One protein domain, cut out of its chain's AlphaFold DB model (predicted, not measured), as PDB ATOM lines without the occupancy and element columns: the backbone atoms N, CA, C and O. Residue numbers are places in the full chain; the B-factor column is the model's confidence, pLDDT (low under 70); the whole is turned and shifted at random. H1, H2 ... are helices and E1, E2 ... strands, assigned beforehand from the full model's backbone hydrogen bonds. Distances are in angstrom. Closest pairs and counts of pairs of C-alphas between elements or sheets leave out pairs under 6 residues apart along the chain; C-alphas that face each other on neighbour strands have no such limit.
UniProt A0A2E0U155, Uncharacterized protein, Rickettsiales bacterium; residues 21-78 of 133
ATOM      1  N   GLN A  21       5.689 -30.317  10.400       63.28
ATOM      2  CA  GLN A  21       5.849 -30.030  11.826       63.28
ATOM      3  C   GLN A  21       7.086 -30.744  12.379       63.28
ATOM      4  O   GLN A  21       7.035 -31.910  12.754       63.28
ATOM      5  N   ARG A  22       8.215 -30.030  12.450       71.88
ATOM      6  CA  ARG A  22       9.408 -30.549  13.127       71.88
ATOM      7  C   ARG A  22       9.164 -30.643  14.634       71.88
ATOM      8  O   ARG A  22       8.666 -29.706  15.263       71.88
ATOM      9  N   ASN A  23       9.570 -31.759  15.221       82.06
ATOM     10  CA  ASN A  23       9.460 -32.030  16.639       82.06
ATOM     11  C   ASN A  23      10.545 -31.295  17.412       82.06
ATOM     12  O   ASN A  23      11.748 -31.425  17.184       82.06
ATOM     13  N   ALA A  24      10.091 -30.519  18.377       83.31
ATOM     14  CA  ALA A  24      10.948 -29.698  19.192       83.31
ATOM     15  C   ALA A  24      11.372 -30.510  20.437       83.31
ATOM     16  O   ALA A  24      10.571 -30.706  21.356       83.31
ATOM     17  N   ILE A  25      12.621 -30.979  20.470       86.25
ATOM     18  CA  ILE A  25      13.159 -31.909  21.485       86.25
ATOM     19  C   ILE A  25      14.213 -31.247  22.379       86.25
ATOM     20  O   ILE A  25      14.706 -30.171  22.069       86.25
ATOM     21  N   SER A  26      14.571 -31.843  23.520       86.94
ATOM     22  CA  SER A  26      15.650 -31.293  24.356       86.94
ATOM     23  C   SER A  26      17.008 -31.381  23.643       86.94
ATOM     24  O   SER A  26      17.231 -32.260  22.809       86.94
ATOM     25  N   PHE A  27      17.947 -30.490  23.976       82.62
ATOM     26  CA  PHE A  27      19.281 -30.500  23.361       82.62
ATOM     27  C   PHE A  27      20.026 -31.830  23.570       82.62
ATOM     28  O   PHE A  27      20.658 -32.336  22.644       82.62
ATOM     29  N   ASN A  28      19.914 -32.429  24.760       84.06
ATOM     30  CA  ASN A  28      20.539 -33.721  25.052       84.06
ATOM     31  C   ASN A  28      19.934 -34.851  24.210       84.06
ATOM     32  O   ASN A  28      20.685 -35.657  23.662       84.06
ATOM     33  N   ALA A  29      18.607 -34.868  24.043       88.12
ATOM     34  CA  ALA A  29      17.939 -35.836  23.178       88.12
ATOM     35  C   ALA A  29      18.376 -35.672  21.713       88.12
ATOM     36  O   ALA A  29      18.704 -36.654  21.056       88.12
ATOM     37  N   TYR A  30      18.485 -34.431  21.229       90.12
ATOM     38  CA  TYR A  30      18.974 -34.147  19.876       90.12
ATOM     39  C   TYR A  30      20.423 -34.612  19.668       90.12
ATOM     40  O   TYR A  30      20.756 -35.190  18.636       90.12
ATOM     41  N   LYS A  31      21.293 -34.412  20.667       88.19
ATOM     42  CA  LYS A  31      22.691 -34.866  20.623       88.19
ATOM     43  C   LYS A  31      22.800 -36.392  20.546       88.19
ATOM     44  O   LYS A  31      23.650 -36.891  19.810       88.19
ATOM     45  N   LEU A  32      21.970 -37.117  21.297       93.06
ATOM     46  CA  LEU A  32      21.907 -38.582  21.246       93.06
ATOM     47  C   LEU A  32      21.375 -39.067  19.898       93.06
ATOM     48  O   LEU A  32      22.016 -39.896  19.263       93.06
ATOM     49  N   LEU A  33      20.276 -38.484  19.419       89.69
ATOM     50  CA  LEU A  33      19.681 -38.828  18.129       89.69
ATOM     51  C   LEU A  33      20.676 -38.621  16.980       89.69
ATOM     52  O   LEU A  33      20.855 -39.506  16.150       89.69
ATOM     53  N   LYS A  34      21.431 -37.515  16.995       90.38
ATOM     54  CA  LYS A  34      22.517 -37.281  16.036       90.38
ATOM     55  C   LYS A  34      23.586 -38.380  16.074       90.38
ATOM     56  O   LYS A  34      24.041 -38.803  15.018       90.38
ATOM     57  N   LYS A  35      23.999 -38.841  17.263       93.75
ATOM     58  CA  LYS A  35      24.969 -39.945  17.385       93.75
ATOM     59  C   LYS A  35      24.420 -41.242  16.793       93.75
ATOM     60  O   LYS A  35      25.140 -41.920  16.073       93.75
ATOM     61  N   TYR A  36      23.160 -41.567  17.071       93.81
ATOM     62  CA  TYR A  36      22.542 -42.792  16.569       93.81
ATOM     63  C   TYR A  36      22.376 -42.797  15.050       93.81
ATOM     64  O   TYR A  36      22.638 -43.821  14.428       93.81
ATOM     65  N   VAL A  37      22.039 -41.653  14.450       93.25
ATOM     66  CA  VAL A  37      21.976 -41.513  12.988       93.25
ATOM     67  C   VAL A  37      23.362 -41.641  12.348       93.25
ATOM     68  O   VAL A  37      23.511 -42.362  11.369       93.25
ATOM     69  N   VAL A  38      24.402 -41.015  12.918       90.12
ATOM     70  CA  VAL A  38      25.788 -41.149  12.416       90.12
ATOM     71  C   VAL A  38      26.291 -42.592  12.511       90.12
ATOM     72  O   VAL A  38      26.982 -43.059  11.613       90.12
ATOM     73  N   ASN A  39      25.910 -43.306  13.571       93.81
ATOM     74  CA  ASN A  39      26.248 -44.717  13.758       93.81
ATOM     75  C   ASN A  39      25.374 -45.670  12.916       93.81
ATOM     76  O   ASN A  39      25.530 -46.881  13.039       93.81
ATOM     77  N   GLY A  40      24.434 -45.159  12.112       90.00
ATOM     78  CA  GLY A  40      23.557 -45.965  11.255       90.00
ATOM     79  C   GLY A  40      22.464 -46.748  11.989       90.00
ATOM     80  O   GLY A  40      21.824 -47.603  11.389       90.00
ATOM     81  N   LEU A  41      22.229 -46.472  13.276       93.62
ATOM     82  CA  LEU A  41      21.220 -47.169  14.087       93.62
ATOM     83  C   LEU A  41      19.795 -46.652  13.842       93.62
ATOM     84  O   LEU A  41      18.827 -47.304  14.222       93.62
ATOM     85  N   VAL A  42      19.663 -45.458  13.260       91.56
ATOM     86  CA  VAL A  42      18.383 -44.794  12.991       91.56
ATOM     87  C   VAL A  42      18.461 -44.087  11.638       91.56
ATOM     88  O   VAL A  42      19.498 -43.527  11.287       91.56
ATOM     89  N   GLU A  43      17.355 -44.073  10.893       89.44
ATOM     90  CA  GLU A  43      17.246 -43.373   9.611       89.44
ATOM     91  C   GLU A  43      17.447 -41.855   9.739       89.44
ATOM     92  O   GLU A  43      16.945 -41.213  10.669       89.44
ATOM     93  N   ALA A  44      18.106 -41.255   8.742       87.31
ATOM     94  CA  ALA A  44      18.393 -39.819   8.695       87.31
ATOM     95  C   ALA A  44      17.129 -38.939   8.757       87.31
ATOM     96  O   ALA A  44      17.140 -37.892   9.408       87.31
ATOM     97  N   ASN A  45      16.017 -39.421   8.194       86.31
ATOM     98  CA  ASN A  45      14.717 -38.742   8.196       86.31
ATOM     99  C   ASN A  45      14.247 -38.360   9.612       86.31
ATOM    100  O   ASN A  45      13.561 -37.357   9.813       86.31
ATOM    101  N   THR A  46      14.633 -39.138  10.627       85.56
ATOM    102  CA  THR A  46      14.278 -38.859  12.026       85.56
ATOM    103  C   THR A  46      14.981 -37.616  12.580       85.56
ATOM    104  O   THR A  46      14.394 -36.889  13.384       85.56
ATOM    105  N   LEU A  47      16.209 -37.332  12.128       85.25
ATOM    106  CA  LEU A  47      16.976 -36.148  12.516       85.25
ATOM    107  C   LEU A  47      16.451 -34.896  11.812       85.25
ATOM    108  O   LEU A  47      16.356 -33.847  12.449       85.25
ATOM    109  N   ASP A  48      16.053 -35.016  10.545       82.12
ATOM    110  CA  ASP A  48      15.479 -33.911   9.762       82.12
ATOM    111  C   ASP A  48      14.143 -33.421  10.338       82.12
ATOM    112  O   ASP A  48      13.814 -32.228  10.297       82.12
ATOM    113  N   ASN A  49      13.407 -34.342  10.961       85.50
ATOM    114  CA  ASN A  49      12.146 -34.072  11.637       85.50
ATOM    115  C   ASN A  49      12.312 -33.529  13.064       85.50
ATOM    116  O   ASN A  49      11.304 -33.238  13.707       85.50
ATOM    117  N   ALA A  50      13.533 -33.358  13.583       85.81
ATOM    118  CA  ALA A  50      13.778 -32.931  14.959       85.81
ATOM    119  C   ALA A  50      14.617 -31.644  15.048       85.81
ATOM    120  O   ALA A  50      15.569 -31.440  14.300       85.81
ATOM    121  N   PHE A  51      14.317 -30.771  16.015       84.81
ATOM    122  CA  PHE A  51      15.178 -29.630  16.347       84.81
ATOM    123  C   PHE A  51      15.320 -29.420  17.861       84.81
ATOM    124  O   PHE A  51      14.359 -29.626  18.611       84.81
ATOM    125  N   PRO A  52      16.501 -28.996  18.347       84.00
ATOM    126  CA  PRO A  52      16.728 -28.793  19.771       84.00
ATOM    127  C   PRO A  52      16.068 -27.498  20.280       84.00
ATOM    128  O   PRO A  52      16.338 -26.400  19.796       84.00
ATOM    129  N   LYS A  53      15.238 -27.610  21.319       78.44
ATOM    130  CA  LYS A  53      14.735 -26.501  22.139       78.44
ATOM    131  C   LYS A  53      15.844 -25.959  23.042       78.44
ATOM    132  O   LYS A  53      16.705 -26.705  23.505       78.44
ATOM    133  N   ASN A  54      15.756 -24.671  23.381       63.34
ATOM    134  CA  ASN A  54      16.632 -24.003  24.351       63.34
ATOM    135  C   ASN A  54      18.128 -24.058  24.002       63.34
ATOM    136  O   ASN A  54      18.972 -24.086  24.900       63.34
ATOM    137  N   THR A  55      18.478 -23.997  22.715       60.34
ATOM    138  CA  THR A  55      19.850 -23.722  22.272       60.34
ATOM    139  C   THR A  55      20.224 -22.274  22.587       60.34
ATOM    140  O   THR A  55      20.412 -21.445  21.699       60.34
ATOM    141  N   LYS A  56      20.340 -21.924  23.871       57.28
ATOM    142  CA  LYS A  56      21.110 -20.747  24.266       57.28
ATOM    143  C   LYS A  56      22.554 -21.096  23.933       57.28
ATOM    144  O   LYS A  56      23.208 -21.779  24.717       57.28
ATOM    145  N   LEU A  57      23.023 -20.695  22.753       55.12
ATOM    146  CA  LEU A  57      24.416 -20.834  22.339       55.12
ATOM    147  C   LEU A  57      25.280 -20.055  23.345       55.12
ATOM    148  O   LEU A  57      25.527 -18.863  23.188       55.12
ATOM    149  N   LYS A  58      25.697 -20.720  24.432       53.06
ATOM    150  CA  LYS A  58      26.562 -20.143  25.478       53.06
ATOM    151  C   LYS A  58      27.924 -19.724  24.921       53.06
ATOM    152  O   LYS A  58      28.608 -18.933  25.555       53.06
ATOM    153  N   VAL A  59      28.284 -20.215  23.734       55.81
ATOM    154  CA  VAL A  59      29.575 -19.981  23.078       55.81
ATOM    155  C   VAL A  59      29.871 -18.487  22.908       55.81
ATOM    156  O   VAL A  59      31.004 -18.078  23.113       55.81
ATOM    157  N   LEU A  60      28.859 -17.651  22.638       56.75
ATOM    158  CA  LEU A  60      29.058 -16.203  22.472       56.75
ATOM    159  C   LEU A  60      28.931 -15.389  23.770       56.75
ATOM    160  O   LEU A  60      29.116 -14.177  23.741       56.75
ATOM    161  N   LYS A  61      28.599 -16.011  24.908       57.62
ATOM    162  CA  LYS A  61      28.436 -15.290  26.185       57.62
ATOM    163  C   LYS A  61      29.735 -15.168  26.983       57.62
ATOM    164  O   LYS A  61      29.838 -14.268  27.804       57.62
ATOM    165  N   ASN A  62      30.723 -16.017  26.694       63.62
ATOM    166  CA  ASN A  62      32.020 -16.055  27.377       63.62
ATOM    167  C   ASN A  62      33.171 -15.682  26.428       63.62
ATOM    168  O   ASN A  62      34.230 -16.303  26.461       63.62
ATOM    169  N   VAL A  63      32.964 -14.717  25.529       72.19
ATOM    170  CA  VAL A  63      34.046 -14.228  24.661       72.19
ATOM    171  C   VAL A  63      34.663 -12.981  25.278       72.19
ATOM    172  O   VAL A  63      33.948 -12.133  25.807       72.19
ATOM    173  N   SER A  64      35.988 -12.850  25.191       81.38
ATOM    174  CA  SER A  64      36.676 -11.649  25.670       81.38
ATOM    175  C   SER A  64      36.134 -10.387  24.981       81.38
ATOM    176  O   SER A  64      35.713 -10.422  23.820       81.38
ATOM    177  N   GLN A  65      36.208  -9.242  25.663       83.44
ATOM    178  CA  GLN A  65      35.777  -7.958  25.096       83.44
ATOM    179  C   GLN A  65      36.520  -7.629  23.787       83.44
ATOM    180  O   GLN A  65      35.939  -7.064  22.859       83.44
ATOM    181  N   ARG A  66      37.794  -8.031  23.678       85.25
ATOM    182  CA  ARG A  66      38.601  -7.894  22.456       85.25
ATOM    183  C   ARG A  66      38.026  -8.732  21.312       85.25
ATOM    184  O   ARG A  66      37.842  -8.209  20.220       85.25
ATOM    185  N   SER A  67      37.703  -9.996  21.565       76.56
ATOM    186  CA  SER A  67      37.117 -10.896  20.564       76.56
ATOM    187  C   SER A  67      35.738 -10.420  20.100       76.56
ATOM    188  O   SER A  67      35.444 -10.474  18.910       76.56
ATOM    189  N   MET A  68      34.921  -9.877  21.012       81.94
ATOM    190  CA  MET A  68      33.614  -9.310  20.674       81.94
ATOM    191  C   MET A  68      33.735  -8.105  19.728       81.94
ATOM    192  O   MET A  68      33.021  -8.025  18.732       81.94
ATOM    193  N   LYS A  69      34.699  -7.204  19.975       82.62
ATOM    194  CA  LYS A  69      35.004  -6.091  19.055       82.62
ATOM    195  C   LYS A  69      35.409  -6.593  17.667       82.62
ATOM    196  O   LYS A  69      35.021  -5.996  16.668       82.62
ATOM    197  N   THR A  70      36.175  -7.679  17.590       79.25
ATOM    198  CA  THR A  70      36.543  -8.291  16.307       79.25
ATOM    199  C   THR A  70      35.326  -8.863  15.587       79.25
ATOM    200  O   THR A  70      35.202  -8.654  14.385       79.25
ATOM    201  N   PHE A  71      34.403  -9.514  16.301       75.50
ATOM    202  CA  PHE A  71      33.159  -9.994  15.697       75.50
ATOM    203  C   PHE A  71      32.327  -8.856  15.116       75.50
ATOM    204  O   PHE A  71      31.933  -8.966  13.960       75.50
ATOM    205  N   TYR A  72      32.157  -7.746  15.842       79.81
ATOM    206  CA  TYR A  72      31.450  -6.575  15.313       79.81
ATOM    207  C   TYR A  72      32.125  -5.996  14.060       79.81
ATOM    208  O   TYR A  72      31.479  -5.744  13.048       79.81
ATOM    209  N   LYS A  73      33.458  -5.892  14.057       78.38
ATOM    210  CA  LYS A  73      34.191  -5.447  12.862       78.38
ATOM    211  C   LYS A  73      34.011  -6.388  11.669       78.38
ATOM    212  O   LYS A  73      33.995  -5.929  10.532       78.38
ATOM    213  N   LEU A  74      33.935  -7.698  11.903       67.62
ATOM    214  CA  LEU A  74      33.690  -8.676  10.843       67.62
ATOM    215  C   LEU A  74      32.250  -8.584  10.332       67.62
ATOM    216  O   LEU A  74      32.039  -8.632   9.125       67.62
ATOM    217  N   THR A  75      31.269  -8.395  11.216       70.12
ATOM    218  CA  THR A  75      29.872  -8.201  10.809       70.12
ATOM    219  C   THR A  75      29.687  -6.940   9.977       70.12
ATOM    220  O   THR A  75      29.010  -7.004   8.960       70.12
ATOM    221  N   ASP A  76      30.344  -5.838  10.338       71.19
ATOM    222  CA  ASP A  76      30.242  -4.571   9.600       71.19
ATOM    223  C   ASP A  76      30.872  -4.664   8.204       71.19
ATOM    224  O   ASP A  76      30.389  -4.066   7.244       71.19
ATOM    225  N   LYS A  77      31.951  -5.445   8.069       72.62
ATOM    226  CA  LYS A  77      32.640  -5.657   6.789       72.62
ATOM    227  C   LYS A  77      31.851  -6.520   5.810       72.62
ATOM    228  O   LYS A  77      32.083  -6.431   4.604       72.62
ATOM    229  N   HIS A  78      30.969  -7.387   6.296       68.00
ATOM    230  CA  HIS A  78      30.274  -8.345   5.451       68.00
ATOM    231  C   HIS A  78      28.816  -7.940   5.227       68.00
ATOM    232  O   HIS A  78      28.059  -7.675   6.155       68.00
TER     233      HIS A  78
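What this domain is: This is residues 21 to 78 of the 133 residues of an uncharacterized protein of Rickettsiales bacterium (UniProt A0A2E0U155). Two unlike ends are joined by a thin string of chain: at one end a small head, in which the short parallel strands E1 and E2 pair and H1 packs on E2 with the tiny helix H2 next to it, and at the other end the lone helix H3. Residues 54 to 64 make the string between them, and residues 72 to 78, of which 72 to 77 belong to H3, stand free. The printed part has 58 residues with three named helices and two named strands, in the order E1, H1, H2, E2, H3, and its class is mixed, helices and strands. It is extended, with a radius of gyration of the C-alphas of 16.6 A, and elongated, spanning 43 by 25 by 23 A.

How they stand to each other: Start at strand E1, residues 23 to 26, and look across to its parallel neighbour E2, residues 50 to 53; their directions differ by 47 degrees. C-alphas 23 and 50 face each other at 4.7 A, and you will find N 25 and O 51 at 2.9 A and N 53 and O 25 at 2.7 A, within hydrogen-bond range. Between these strands along the chain come H1, residues 27 to 38, and H2, residues 45 to 48, making a strand-helix-strand unit, two parallel neighbour strands joined through helices, with a right-handed crossover. The closest C-alphas of H1 and E2 are those of Phe 27 and Pro 52, 4.7 A apart. H1 and H2 touch, with the C-alphas of Lys 34 and Leu 47 closest at 6.7 A. Go on to H3, residues 65 to 77, which touches no helix and is apart from E1, H1 and H2. In H1 and H3 every O i to N i+4 pair is within hydrogen-bond range; H2 is too short for such a pair, and its one O i to N i+3 pair is within range.

Where its parts are: Find C-alpha 23 at (9.460, -32.030, 16.639), where E1 begins; it is 9.9 A long. H1 begins at C-alpha 27 and runs 16.6 A to C-alpha 38 at (25.788, -41.149, 12.416). H2 measures 5.1 A and E2 9.7 A. H3 runs 18.7 A, from C-alpha 65 at (35.777, -7.958, 25.096) to C-alpha 77 at (32.640, -5.657, 6.789).

The domain as a whole: The two C-alphas farthest apart, those of Leu 41 and Asp 76, are 43.8 A from each other. The printed part has no cut. The link from E2 to H3, with 11 residues, is long; that from H1 to H2 is short, and those from E1 to H1 and from H2 to E2 are tight. The mean pLDDT of the printed part is 79.4, and the model's confidence is under 70 at residue 21, residues 54 to 62, residue 74 and residue 78.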